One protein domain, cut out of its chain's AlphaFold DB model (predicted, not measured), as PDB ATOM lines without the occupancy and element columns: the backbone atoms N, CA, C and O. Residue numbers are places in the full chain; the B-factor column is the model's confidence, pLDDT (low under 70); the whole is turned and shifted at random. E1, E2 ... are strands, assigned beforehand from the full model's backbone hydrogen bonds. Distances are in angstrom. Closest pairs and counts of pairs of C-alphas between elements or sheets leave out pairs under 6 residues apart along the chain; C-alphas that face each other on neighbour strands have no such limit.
ATOM      1  N   ASN A   2     -34.248  -2.609  17.344       42.59
ATOM      2  CA  ASN A   2     -35.335  -1.987  18.106       42.59
ATOM      3  C   ASN A   2     -34.723  -1.518  19.426       42.59
ATOM      4  O   ASN A   2     -34.250  -2.343  20.200       42.59
ATOM      5  N   ILE A   3     -34.620  -0.202  19.609       47.03
ATOM      6  CA  ILE A   3     -34.052   0.416  20.809       47.03
ATOM      7  C   ILE A   3     -35.232   0.845  21.678       47.03
ATOM      8  O   ILE A   3     -35.896   1.831  21.367       47.03
ATOM      9  N   THR A   4     -35.511   0.100  22.742       53.97
ATOM     10  CA  THR A   4     -36.485   0.472  23.775       53.97
ATOM     11  C   THR A   4     -35.737   0.937  25.020       53.97
ATOM     12  O   THR A   4     -34.926   0.204  25.583       53.97
ATOM     13  N   ALA A   5     -35.979   2.179  25.444       51.06
ATOM     14  CA  ALA A   5     -35.575   2.644  26.767       51.06
ATOM     15  C   ALA A   5     -36.529   2.015  27.792       51.06
ATOM     16  O   ALA A   5     -37.743   2.129  27.630       51.06
ATOM     17  N   GLY A   6     -35.981   1.319  28.790       53.47
ATOM     18  CA  GLY A   6     -36.696   0.431  29.712       53.47
ATOM     19  C   GLY A   6     -37.729   1.115  30.607       53.47
ATOM     20  O   GLY A   6     -37.503   1.286  31.798       53.47
ATOM     21  N   LYS A   7     -38.878   1.490  30.049       58.69
ATOM     22  CA  LYS A   7     -40.119   1.626  30.813       58.69
ATOM     23  C   LYS A   7     -40.896   0.331  30.697       58.69
ATOM     24  O   LYS A   7     -40.843  -0.315  29.648       58.69
ATOM     25  N   THR A   8     -41.635  -0.007  31.751       68.31
ATOM     26  CA  THR A   8     -42.492  -1.180  31.694       68.31
ATOM     27  C   THR A   8     -43.496  -1.066  30.561       68.31
ATOM     28  O   THR A   8     -44.194  -0.059  30.435       68.31
ATOM     29  N   GLN A   9     -43.520  -2.087  29.708       78.31
ATOM     30  CA  GLN A   9     -44.416  -2.164  28.565       78.31
ATOM     31  C   GLN A   9     -45.037  -3.556  28.514       78.31
ATOM     32  O   GLN A   9     -44.374  -4.516  28.131       78.31
ATOM     33  N   ASP A  10     -46.316  -3.626  28.870       85.62
ATOM     34  CA  ASP A  10     -47.154  -4.813  28.729       85.62
ATOM     35  C   ASP A  10     -47.965  -4.685  27.435       85.62
ATOM     36  O   ASP A  10     -48.860  -3.841  27.344       85.62
ATOM     37  N   ILE A  11     -47.627  -5.467  26.410       88.62
ATOM     38  CA  ILE A  11     -48.422  -5.556  25.175       88.62
ATOM     39  C   ILE A  11     -49.376  -6.761  25.206       88.62
ATOM     40  O   ILE A  11     -50.021  -7.053  24.199       88.62
ATOM     41  N   GLY A  12     -49.481  -7.450  26.346       89.69
ATOM     42  CA  GLY A  12     -50.340  -8.608  26.547       89.69
ATOM     43  C   GLY A  12     -49.723  -9.926  26.087       89.69
ATOM     44  O   GLY A  12     -50.468 -10.847  25.737       89.69
ATOM     45  N   LEU A  13     -48.389 -10.050  26.057       91.56
ATOM     46  CA  LEU A  13     -47.763 -11.350  25.822       91.56
ATOM     47  C   LEU A  13     -48.062 -12.317  26.985       91.56
ATOM     48  O   LEU A  13     -48.173 -11.901  28.143       91.56
ATOM     49  N   PRO A  14     -48.195 -13.626  26.703       92.31
ATOM     50  CA  PRO A  14     -48.365 -14.626  27.745       92.31
ATOM     51  C   PRO A  14     -47.239 -14.631  28.781       92.31
ATOM     52  O   PRO A  14     -46.061 -14.590  28.431       92.31
ATOM     53  N   LYS A  15     -47.629 -14.749  30.052       91.19
ATOM     54  CA  LYS A  15     -46.752 -14.684  31.225       91.19
ATOM     55  C   LYS A  15     -46.662 -16.039  31.920       91.19
ATOM     56  O   LYS A  15     -47.661 -16.757  32.011       91.19
ATOM     57  N   ILE A  16     -45.485 -16.376  32.440       93.06
ATOM     58  CA  ILE A  16     -45.249 -17.611  33.195       93.06
ATOM     59  C   ILE A  16     -46.116 -17.616  34.455       93.06
ATOM     60  O   ILE A  16     -46.160 -16.656  35.225       93.06
ATOM     61  N   SER A  17     -46.819 -18.722  34.671       92.31
ATOM     62  CA  SER A  17     -47.745 -18.871  35.791       92.31
ATOM     63  C   SER A  17     -46.993 -18.923  37.122       92.31
ATOM     64  O   SER A  17     -46.031 -19.669  37.276       92.31
ATOM     65  N   GLY A  18     -47.429 -18.116  38.093       88.75
ATOM     66  CA  GLY A  18     -46.799 -18.010  39.416       88.75
ATOM     67  C   GLY A  18     -45.589 -17.069  39.486       88.75
ATOM     68  O   GLY A  18     -45.154 -16.742  40.590       88.75
ATOM     69  N   LYS A  19     -45.079 -16.578  38.349       89.25
ATOM     70  CA  LYS A  19     -44.018 -15.565  38.316       89.25
ATOM     71  C   LYS A  19     -44.618 -14.171  38.501       89.25
ATOM     72  O   LYS A  19     -45.660 -13.847  37.932       89.25
ATOM     73  N   LYS A  20     -43.968 -13.340  39.318       84.94
ATOM     74  CA  LYS A  20     -44.341 -11.932  39.488       84.94
ATOM     75  C   LYS A  20     -43.553 -11.089  38.494       84.94
ATOM     76  O   LYS A  20     -42.327 -11.126  38.499       84.94
ATOM     77  N   TYR A  21     -44.266 -10.322  37.686       81.50
ATOM     78  CA  TYR A  21     -43.700  -9.339  36.772       81.50
ATOM     79  C   TYR A  21     -43.814  -7.981  37.469       81.50
ATOM     80  O   TYR A  21     -44.923  -7.490  37.663       81.50
ATOM     81  N   GLY A  22     -42.689  -7.473  37.981       70.50
ATOM     82  CA  GLY A  22     -42.614  -6.205  38.719       70.50
ATOM     83  C   GLY A  22     -42.547  -4.984  37.798       70.50
ATOM     84  O   GLY A  22     -42.898  -5.066  36.628       70.50
ATOM     85  N   ASP A  23     -42.047  -3.861  38.312       65.75
ATOM     86  CA  ASP A  23     -42.051  -2.566  37.610       65.75
ATOM     87  C   ASP A  23     -40.969  -2.412  36.519       65.75
ATOM     88  O   ASP A  23     -40.906  -1.363  35.871       65.75
ATOM     89  N   GLU A  24     -40.150  -3.439  36.264       75.50
ATOM     90  CA  GLU A  24     -39.030  -3.405  35.308       75.50
ATOM     91  C   GLU A  24     -39.060  -4.579  34.310       75.50
ATOM     92  O   GLU A  24     -38.162  -5.419  34.273       75.50
ATOM     93  N   TYR A  25     -40.091  -4.652  33.463       81.56
ATOM     94  CA  TYR A  25     -40.100  -5.564  32.310       81.56
ATOM     95  C   TYR A  25     -40.696  -4.893  31.080       81.56
ATOM     96  O   TYR A  25     -41.622  -4.100  31.174       81.56
ATOM     97  N   PHE A  26     -40.220  -5.245  29.895       86.31
ATOM     98  CA  PHE A  26     -40.844  -4.791  28.660       86.31
ATOM     99  C   PHE A  26     -41.077  -5.969  27.732       86.31
ATOM    100  O   PHE A  26     -40.296  -6.920  27.681       86.31
ATOM    101  N   GLU A  27     -42.148  -5.874  26.966       89.50
ATOM    102  CA  GLU A  27     -42.503  -6.829  25.939       89.50
ATOM    103  C   GLU A  27     -42.244  -6.206  24.564       89.50
ATOM    104  O   GLU A  27     -42.526  -5.034  24.311       89.50
ATOM    105  N   THR A  28     -41.693  -6.994  23.644       89.38
ATOM    106  CA  THR A  28     -41.476  -6.574  22.258       89.38
ATOM    107  C   THR A  28     -41.781  -7.722  21.317       89.38
ATOM    108  O   THR A  28     -41.527  -8.888  21.618       89.38
ATOM    109  N   LEU A  29     -42.269  -7.385  20.125       91.00
ATOM    110  CA  LEU A  29     -42.401  -8.351  19.045       91.00
ATOM    111  C   LEU A  29     -41.035  -8.621  18.412       91.00
ATOM    112  O   LEU A  29     -40.226  -7.710  18.206       91.00
ATOM    113  N   LEU A  30     -40.798  -9.888  18.090       90.50
ATOM    114  CA  LEU A  30     -39.598 -10.369  17.419       90.50
ATOM    115  C   LEU A  30     -39.929 -10.785  15.987       90.50
ATOM    116  O   LEU A  30     -41.030 -11.253  15.699       90.50
ATOM    117  N   ILE A  31     -38.957 -10.641  15.086       93.56
ATOM    118  CA  ILE A  31     -39.084 -11.145  13.716       93.56
ATOM    119  C   ILE A  31     -38.576 -12.591  13.708       93.56
ATOM    120  O   ILE A  31     -37.388 -12.796  13.963       93.56
ATOM    121  N   PRO A  32     -39.423 -13.589  13.409       94.44
ATOM    122  CA  PRO A  32     -39.011 -14.987  13.434       94.44
ATOM    123  C   PRO A  32     -37.968 -15.293  12.355       94.44
ATOM    124  O   PRO A  32     -37.965 -14.685  11.284       94.44
ATOM    125  N   ASN A  33     -37.099 -16.266  12.635       95.06
ATOM    126  CA  ASN A  33     -36.004 -16.744  11.783       95.06
ATOM    127  C   ASN A  33     -35.000 -15.653  11.374       95.06
ATOM    128  O   ASN A  33     -34.270 -15.804  10.396       95.06
ATOM    129  N   LYS A  34     -34.960 -14.542  12.116       94.44
ATOM    130  CA  LYS A  34     -34.040 -13.432  11.883       94.44
ATOM    131  C   LYS A  34     -33.126 -13.265  13.082       94.44
ATOM    132  O   LYS A  34     -33.599 -13.084  14.201       94.44
ATOM    133  N   TYR A  35     -31.819 -13.268  12.825       94.81
ATOM    134  CA  TYR A  35     -30.816 -12.995  13.850       94.81
ATOM    135  C   TYR A  35     -31.192 -11.752  14.659       94.81
ATOM    136  O   TYR A  35     -31.409 -10.666  14.110       94.81
ATOM    137  N   THR A  36     -31.271 -11.940  15.970       91.94
ATOM    138  CA  THR A  36     -31.620 -10.918  16.943       91.94
ATOM    139  C   THR A  36     -30.542 -10.891  18.016       91.94
ATOM    140  O   THR A  36     -30.000 -11.920  18.411       91.94
ATOM    141  N   ARG A  37     -30.220  -9.693  18.497       91.50
ATOM    142  CA  ARG A  37     -29.312  -9.499  19.624       91.50
ATOM    143  C   ARG A  37     -30.046  -8.739  20.712       91.50
ATOM    144  O   ARG A  37     -30.446  -7.598  20.478       91.50
ATOM    145  N   LEU A  38     -30.195  -9.366  21.874       89.06
ATOM    146  CA  LEU A  38     -30.577  -8.667  23.094       89.06
ATOM    147  C   LEU A  38     -29.321  -8.022  23.663       89.06
ATOM    148  O   LEU A  38     -28.284  -8.674  23.756       89.06
ATOM    149  N   ARG A  39     -29.407  -6.741  24.005       87.44
ATOM    150  CA  ARG A  39     -28.297  -5.997  24.590       87.44
ATOM    151  C   ARG A  39     -28.780  -5.303  25.842       87.44
ATOM    152  O   ARG A  39     -29.758  -4.563  25.791       87.44
ATOM    153  N   HIS A  40     -28.046  -5.500  26.923       84.94
ATOM    154  CA  HIS A  40     -28.176  -4.712  28.131       84.94
ATOM    155  C   HIS A  40     -26.843  -4.020  28.413       84.94
ATOM    156  O   HIS A  40     -25.778  -4.620  28.266       84.94
ATOM    157  N   ALA A  41     -26.900  -2.739  28.765       82.62
ATOM    158  CA  ALA A  41     -25.731  -1.961  29.135       82.62
ATOM    159  C   ALA A  41     -26.126  -0.887  30.150       82.62
ATOM    160  O   ALA A  41     -26.978  -0.047  29.857       82.62
ATOM    161  N   LEU A  42     -25.476  -0.896  31.312       78.62
ATOM    162  CA  LEU A  42     -25.539   0.189  32.289       78.62
ATOM    163  C   LEU A  42     -24.364   1.140  32.067       78.62
ATOM    164  O   LEU A  42     -23.228   0.712  31.856       78.62
ATOM    165  N   TYR A  43     -24.626   2.446  32.119       67.69
ATOM    166  CA  TYR A  43     -23.573   3.451  31.993       67.69
ATOM    167  C   TYR A  43     -22.571   3.314  33.152       67.69
ATOM    168  O   TYR A  43     -22.954   3.427  34.313       67.69
ATOM    169  N   GLY A  44     -21.297   3.044  32.837       65.56
ATOM    170  CA  GLY A  44     -20.242   2.807  33.831       65.56
ATOM    171  C   GLY A  44     -20.309   1.450  34.547       65.56
ATOM    172  O   GLY A  44     -19.602   1.261  35.533       65.56
ATOM    173  N   GLY A  45     -21.148   0.520  34.075       73.00
ATOM    174  CA  GLY A  45     -21.389  -0.777  34.711       73.00
ATOM    175  C   GLY A  45     -21.342  -1.956  33.738       73.00
ATOM    176  O   GLY A  45     -20.600  -1.947  32.755       73.00
ATOM    177  N   CYS A  46     -22.131  -2.994  34.030       80.44
ATOM    178  CA  CYS A  46     -22.170  -4.208  33.223       80.44
ATOM    179  C   CYS A  46     -22.716  -3.967  31.805       80.44
ATOM    180  O   CYS A  46     -23.709  -3.257  31.619       80.44
ATOM    181  N   ALA A  47     -22.113  -4.638  30.820       84.62
ATOM    182  CA  ALA A  47     -22.677  -4.820  29.492       84.62
ATOM    183  C   ALA A  47     -22.681  -6.304  29.099       84.62
ATOM    184  O   ALA A  47     -21.665  -6.987  29.226       84.62
ATOM    185  N   VAL A  48     -23.811  -6.779  28.577       86.75
ATOM    186  CA  VAL A  48     -23.975  -8.152  28.093       86.75
ATOM    187  C   VAL A  48     -24.808  -8.170  26.813       86.75
ATOM    188  O   VAL A  48     -25.815  -7.469  26.684       86.75
ATOM    189  N   ASP A  49     -24.357  -8.978  25.857       89.44
ATOM    190  CA  ASP A  49     -25.042  -9.252  24.600       89.44
ATOM    191  C   ASP A  49     -25.464 -10.726  24.582       89.44
ATOM    192  O   ASP A  49     -24.650 -11.611  24.848       89.44
ATOM    193  N   LEU A  50     -26.718 -10.996  24.215       89.44
ATOM    194  CA  LEU A  50     -27.212 -12.344  23.953       89.44
ATOM    195  C   LEU A  50     -27.710 -12.447  22.502       89.44
ATOM    196  O   LEU A  50     -28.793 -11.940  22.179       89.44
ATOM    197  N   PRO A  51     -26.931 -13.072  21.604       92.31
ATOM    198  CA  PRO A  51     -27.375 -13.369  20.252       92.31
ATOM    199  C   PRO A  51     -28.292 -14.598  20.235       92.31
ATOM    200  O   PRO A  51     -27.989 -15.606  20.865       92.31
ATOM    201  N   PHE A  52     -29.387 -14.540  19.479       93.69
ATOM    202  CA  PHE A  52     -30.257 -15.692  19.242       93.69
ATOM    203  C   PHE A  52     -31.073 -15.541  17.949       93.69
ATOM    204  O   PHE A  52     -31.172 -14.456  17.367       93.69
ATOM    205  N   VAL A  53     -31.669 -16.642  17.488       94.94
ATOM    206  CA  VAL A  53     -32.602 -16.661  16.355       94.94
ATOM    207  C   VAL A  53     -33.968 -17.112  16.883       94.94
ATOM    208  O   VAL A  53     -34.118 -18.287  17.208       94.94
ATOM    209  N   PRO A  54     -34.962 -16.213  17.010       93.81
ATOM    210  CA  PRO A  54     -36.287 -16.582  17.485       93.81
ATOM    211  C   PRO A  54     -37.015 -17.434  16.446       93.81
ATOM    212  O   PRO A  54     -37.002 -17.132  15.253       93.81
ATOM    213  N   GLU A  55     -37.709 -18.466  16.899       94.94
ATOM    214  CA  GLU A  55     -38.535 -19.320  16.054       94.94
ATOM    215  C   GLU A  55     -39.940 -18.730  15.876       94.94
ATOM    216  O   GLU A  55     -40.440 -17.931  16.676       94.94
ATOM    217  N   LYS A  56     -40.615 -19.146  14.804       94.12
ATOM    218  CA  LYS A  56     -41.986 -18.720  14.518       94.12
ATOM    219  C   LYS A  56     -42.952 -19.215  15.599       94.12
ATOM    220  O   LYS A  56     -42.922 -20.384  15.966       94.12
ATOM    221  N   ASN A  57     -43.859 -18.335  16.030       91.38
ATOM    222  CA  ASN A  57     -44.898 -18.605  17.036       91.38
ATOM    223  C   ASN A  57     -44.366 -19.011  18.424       91.38
ATOM    224  O   ASN A  57     -45.105 -19.618  19.197       91.38
ATOM    225  N   LYS A  58     -43.111 -18.678  18.744       93.81
ATOM    226  CA  LYS A  58     -42.547 -18.865  20.081       93.81
ATOM    227  C   LYS A  58     -42.492 -17.557  20.856       93.81
ATOM    228  O   LYS A  58     -42.384 -16.478  20.274       93.81
ATOM    229  N   ILE A  59     -42.566 -17.683  22.175       94.56
ATOM    230  CA  ILE A  59     -42.428 -16.586  23.128       94.56
ATOM    231  C   ILE A  59     -41.189 -16.882  23.958       94.56
ATOM    232  O   ILE A  59     -40.944 -18.030  24.333       94.56
ATOM    233  N   TYR A  60     -40.405 -15.848  24.226       94.50
ATOM    234  CA  TYR A  60     -39.165 -15.959  24.974       94.50
ATOM    235  C   TYR A  60     -39.160 -14.942  26.097       94.50
ATOM    236  O   TYR A  60     -39.632 -13.819  25.920       94.50
ATOM    237  N   GLU A  61     -38.569 -15.327  27.217       93.06
ATOM    238  CA  GLU A  61     -38.314 -14.433  28.329       93.06
ATOM    239  C   GLU A  61     -36.817 -14.369  28.599       93.06
ATOM    240  O   GLU A  61     -36.162 -15.397  28.799       93.06
ATOM    241  N   ALA A  62     -36.279 -13.151  28.570       90.81
ATOM    242  CA  ALA A  62     -34.900 -12.869  28.921       90.81
ATOM    243  C   ALA A  62     -34.857 -12.237  30.316       90.81
ATOM    244  O   ALA A  62     -35.455 -11.187  30.533       90.81
ATOM    245  N   THR A  63     -34.142 -12.859  31.248       89.31
ATOM    246  CA  THR A  63     -33.903 -12.328  32.599       89.31
ATOM    247  C   THR A  63     -32.451 -11.881  32.712       89.31
ATOM    248  O   THR A  63     -31.560 -12.580  32.229       89.31
ATOM    249  N   ILE A  64     -32.209 -10.728  33.336       86.50
ATOM    250  CA  ILE A  64     -30.857 -10.261  33.662       86.50
ATOM    251  C   ILE A  64     -30.581 -10.587  35.123       86.50
ATOM    252  O   ILE A  64     -31.366 -10.223  35.993       86.50
ATOM    253  N   ASP A  65     -29.456 -11.243  35.375       85.06
ATOM    254  CA  ASP A  65     -28.917 -11.459  36.713       85.06
ATOM    255  C   ASP A  65     -27.671 -10.582  36.900       85.06
ATOM    256  O   ASP A  65     -26.737 -10.644  36.092       85.06
ATOM    257  N   TYR A  66     -27.681  -9.747  37.944       83.06
ATOM    258  CA  TYR A  66     -26.579  -8.853  38.329       83.06
ATOM    259  C   TYR A  66     -25.760  -9.376  39.520       83.06
ATOM    260  O   TYR A  66     -24.741  -8.784  39.871       83.06
ATOM    261  N   GLU A  67     -26.209 -10.446  40.173       78.94
ATOM    262  CA  GLU A  67     -25.689 -10.913  41.460       78.94
ATOM    263  C   GLU A  67     -24.705 -12.076  41.314       78.94
ATOM    264  O   GLU A  67     -23.893 -12.309  42.208       78.94
ATOM    265  N   ILE A  68     -24.709 -12.770  40.169       74.62
ATOM    266  CA  ILE A  68     -23.808 -13.905  39.905       74.62
ATOM    267  C   ILE A  68     -22.338 -13.587  40.171       74.62
ATOM    268  O   ILE A  68     -21.630 -14.419  40.747       74.62
ATOM    269  N   ARG A  69     -21.849 -12.424  39.721       70.94
ATOM    270  CA  ARG A  69     -20.465 -11.980  39.947       70.94
ATOM    271  C   ARG A  69     -20.377 -10.452  39.992       70.94
ATOM    272  O   ARG A  69     -20.888  -9.805  39.080       70.94
ATOM    273  N   PRO A  70     -19.639  -9.867  40.953       69.06
ATOM    274  CA  PRO A  70     -19.390  -8.428  40.986       69.06
ATOM    275  C   PRO A  70     -18.795  -7.919  39.663       69.06
ATOM    276  O   PRO A  70     -17.780  -8.433  39.197       69.06
ATOM    277  N   GLY A  71     -19.430  -6.911  39.059       69.12
ATOM    278  CA  GLY A  71     -18.981  -6.298  37.801       69.12
ATOM    279  C   GLY A  71     -19.385  -7.041  36.522       69.12
ATOM    280  O   GLY A  71     -19.066  -6.567  35.432       69.12
ATOM    281  N   ALA A  72     -20.105  -8.162  36.624       74.44
ATOM    282  CA  ALA A  72     -20.655  -8.884  35.483       74.44
ATOM    283  C   ALA A  72     -22.172  -9.060  35.623       74.44
ATOM    284  O   ALA A  72     -22.726  -9.033  36.714       74.44
ATOM    285  N   CYS A  73     -22.839  -9.249  34.494       84.81
ATOM    286  CA  CYS A  73     -24.260  -9.545  34.406       84.81
ATOM    287  C   CYS A  73     -24.468 -10.538  33.273       84.81
ATOM    288  O   CYS A  73     -23.703 -10.580  32.302       84.81
ATOM    289  N   VAL A  74     -25.482 -11.377  33.429       86.50
ATOM    290  CA  VAL A  74     -25.746 -12.494  32.525       86.50
ATOM    291  C   VAL A  74     -27.202 -12.442  32.098       86.50
ATOM    292  O   VAL A  74     -28.087 -12.198  32.914       86.50
ATOM    293  N   PHE A  75     -27.444 -12.684  30.811       88.88
ATOM    294  CA  PHE A  75     -28.783 -12.970  30.318       88.88
ATOM    295  C   PHE A  75     -29.085 -14.463  30.432       88.88
ATOM    296  O   PHE A  75     -28.334 -15.297  29.926       88.88
ATOM    297  N   TYR A  76     -30.247 -14.781  30.987       88.75
ATOM    298  CA  TYR A  76     -30.884 -16.086  30.875       88.75
ATOM    299  C   TYR A  76     -32.051 -15.991  29.911       88.75
ATOM    300  O   TYR A  76     -32.935 -15.165  30.112       88.75
ATOM    301  N   LEU A  77     -32.070 -16.840  28.886       92.38
ATOM    302  CA  LEU A  77     -33.172 -16.917  27.933       92.38
ATOM    303  C   LEU A  77     -33.915 -18.234  28.108       92.38
ATOM    304  O   LEU A  77     -33.311 -19.307  28.068       92.38
ATOM    305  N   LYS A  78     -35.230 -18.143  28.281       93.88
ATOM    306  CA  LYS A  78     -36.135 -19.289  28.374       93.88
ATOM    307  C   LYS A  78     -37.249 -19.150  27.348       93.88
ATOM    308  O   LYS A  78     -37.669 -18.042  27.023       93.88
ATOM    309  N   GLU A  79     -37.731 -20.275  26.839       94.75
ATOM    310  CA  GLU A  79     -38.986 -20.321  26.092       94.75
ATOM    311  C   GLU A  79     -40.153 -20.268  27.087       94.75
ATOM    312  O   GLU A  79     -40.173 -21.015  28.067       94.75
ATOM    313  N   VAL A  80     -41.138 -19.411  26.819       94.94
ATOM    314  CA  VAL A  80     -42.423 -19.401  27.524       94.94
ATOM    315  C   VAL A  80     -43.362 -20.341  26.779       94.94
ATOM    316  O   VAL A  80     -43.877 -20.023  25.706       94.94
ATOM    317  N   TYR A  81     -43.566 -21.529  27.340       95.12
ATOM    318  CA  TYR A  81     -44.311 -22.610  26.709       95.12
ATOM    319  C   TYR A  81     -45.680 -22.803  27.361       95.12
ATOM    320  O   TYR A  81     -45.789 -22.874  28.583       95.12
ATOM    321  N   TYR A  82     -46.721 -22.968  26.543       95.19
ATOM    322  CA  TYR A  82     -48.059 -23.298  27.031       95.19
ATOM    323  C   TYR A  82     -48.211 -24.802  27.292       95.19
ATOM    324  O   TYR A  82     -48.334 -25.608  26.362       95.19
ATOM    325  N   ASP A  83     -48.247 -25.185  28.566       94.12
ATOM    326  CA  ASP A  83     -48.609 -26.530  28.991       94.12
ATOM    327  C   ASP A  83     -50.114 -26.752  28.826       94.12
ATOM    328  O   ASP A  83     -50.935 -26.309  29.630       94.12
ATOM    329  N   LYS A  84     -50.478 -27.487  27.773       93.56
ATOM    330  CA  LYS A  84     -51.868 -27.815  27.443       93.56
ATOM    331  C   LYS A  84     -52.556 -28.676  28.504       93.56
ATOM    332  O   LYS A  84     -53.776 -28.588  28.621       93.56
ATOM    333  N   THR A  85     -51.807 -29.497  29.241       95.12
ATOM    334  CA  THR A  85     -52.361 -30.409  30.253       95.12
ATOM    335  C   THR A  85     -52.860 -29.615  31.449       95.12
ATOM    336  O   THR A  85     -54.009 -29.760  31.858       95.12
ATOM    337  N   ASN A  86     -52.009 -28.723  31.955       94.25
ATOM    338  CA  ASN A  86     -52.298 -27.913  33.135       94.25
ATOM    339  C   ASN A  86     -52.917 -26.547  32.794       94.25
ATOM    340  O   ASN A  86     -53.370 -25.842  33.690       94.25
ATOM    341  N   ARG A  87     -52.981 -26.186  31.502       93.88
ATOM    342  CA  ARG A  87     -53.492 -24.908  30.970       93.88
ATOM    343  C   ARG A  87     -52.776 -23.686  31.554       93.88
ATOM    344  O   ARG A  87     -53.402 -22.675  31.859       93.88
ATOM    345  N   ILE A  88     -51.458 -23.791  31.689       95.44
ATOM    346  CA  ILE A  88     -50.580 -22.759  32.254       95.44
ATOM    347  C   ILE A  88     -49.379 -22.513  31.345       95.44
ATOM    348  O   ILE A  88     -49.028 -23.355  30.519       95.44
ATOM    349  N   TYR A  89     -48.725 -21.369  31.513       94.25
ATOM    350  CA  TYR A  89     -47.454 -21.079  30.853       94.25
ATOM    351  C   TYR A  89     -46.292 -21.375  31.799       94.25
ATOM    352  O   TYR A  89     -46.317 -20.961  32.959       94.25
ATOM    353  N   ILE A  90     -45.281 -22.082  31.303       94.56
ATOM    354  CA  ILE A  90     -44.094 -22.513  32.050       94.56
ATOM    355  C   ILE A  90     -42.814 -22.145  31.297       94.56
ATOM    356  O   ILE A  90     -42.837 -21.953  30.080       94.56
ATOM    357  N   GLU A  91     -41.693 -22.092  32.009       93.50
ATOM    358  CA  GLU A  91     -40.367 -21.939  31.403       93.50
ATOM    359  C   GLU A  91     -39.870 -23.272  30.825       93.50
ATOM    360  O   GLU A  91     -40.015 -24.334  31.438       93.50
ATOM    361  N   ARG A  92     -39.238 -23.219  29.651       90.94
ATOM    362  CA  ARG A  92     -38.468 -24.324  29.068       90.94
ATOM    363  C   ARG A  92     -37.110 -23.841  28.592       90.94
ATOM    364  O   ARG A  92     -36.957 -22.696  28.167       90.94
ATOM    365  N   ASP A  93     -36.126 -24.732  28.643       86.94
ATOM    366  CA  ASP A  93     -34.825 -24.464  28.042       86.94
ATOM    367  C   ASP A  93     -34.961 -24.284  26.532       86.94
ATOM    368  O   ASP A  93     -35.627 -25.071  25.851       86.94
ATOM    369  N   VAL A  94     -34.305 -23.247  26.015       77.25
ATOM    370  CA  VAL A  94     -34.158 -23.064  24.574       77.25
ATOM    371  C   VAL A  94     -33.220 -24.163  24.080       77.25
ATOM    372  O   VAL A  94     -32.091 -24.284  24.553       77.25
ATOM    373  N   LYS A  95     -33.699 -25.005  23.160       65.69
ATOM    374  CA  LYS A  95     -32.844 -25.997  22.505       65.69
ATOM    375  C   LYS A  95     -31.923 -25.258  21.533       65.69
ATOM    376  O   LYS A  95     -32.425 -24.638  20.599       65.69
ATOM    377  N   ASN A  96     -30.619 -25.308  21.801       50.25
ATOM    378  CA  ASN A  96     -29.578 -24.865  20.870       50.25
ATOM    379  C   ASN A  96     -29.529 -25.752  19.625       50.25
ATOM    380  O   ASN A  96     -29.737 -26.980  19.776       50.25
TER     381      ASN A  96
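This is residues 2 to 96 of the 96 residues of an uncharacterized protein of Aeromonas veronii (UniProt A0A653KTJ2). What does the model look like? A long, strongly twisted three-strand sheet, E3 E4 E5, is partly faced by a two-strand hairpin, E1 E2, as a loose sandwich, two sheets face to face, while residues 2 to 35, with no named element, loop beside them. What is it made of? The 95 printed residues hold five named strands, E1 to E5 in chain order, and no named helix; the class is all strand, though under half of the residues, 41, are in named elements. Both sheets are antiparallel, the larger ordered E3, E4, E5, and the whole is compact, with a radius of gyration of the C-alphas of 14.1 A and spans of 46 by 30 by 25 A.

Where is the larger sheet? E3 is residues 59 to 69, 28.0 A long, and bends by 63 degrees at residue 66; E4 is 72 to 83, 33.7 A; E5 is 88 to 93, ending at C-alpha 93, (-34.825, -24.464, 28.042). And the smaller? E1 is residues 36 to 41, beginning at C-alpha 36, (-31.620, -10.918, 16.943), and E2 is 47 to 52.

How do the strands pair? E3 E4 E5 is a meander, each strand the antiparallel neighbour of the one before, with N 63 and O 76 at 2.8 A and N 81 and O 90 at 2.9 A. In the hairpin E1 and E2, N 38 and O 50 are 2.9 A apart. How do the sheets meet? Their strands stand at 41 degrees; the closest C-alphas of E2 and E4, Val 48 and Val 74, are 6.5 A apart.

Is the printed part cut? It has no cut, and no link between named strands is long. Where is confidence low? Fourteen residues are under 70, among them 2 to 8.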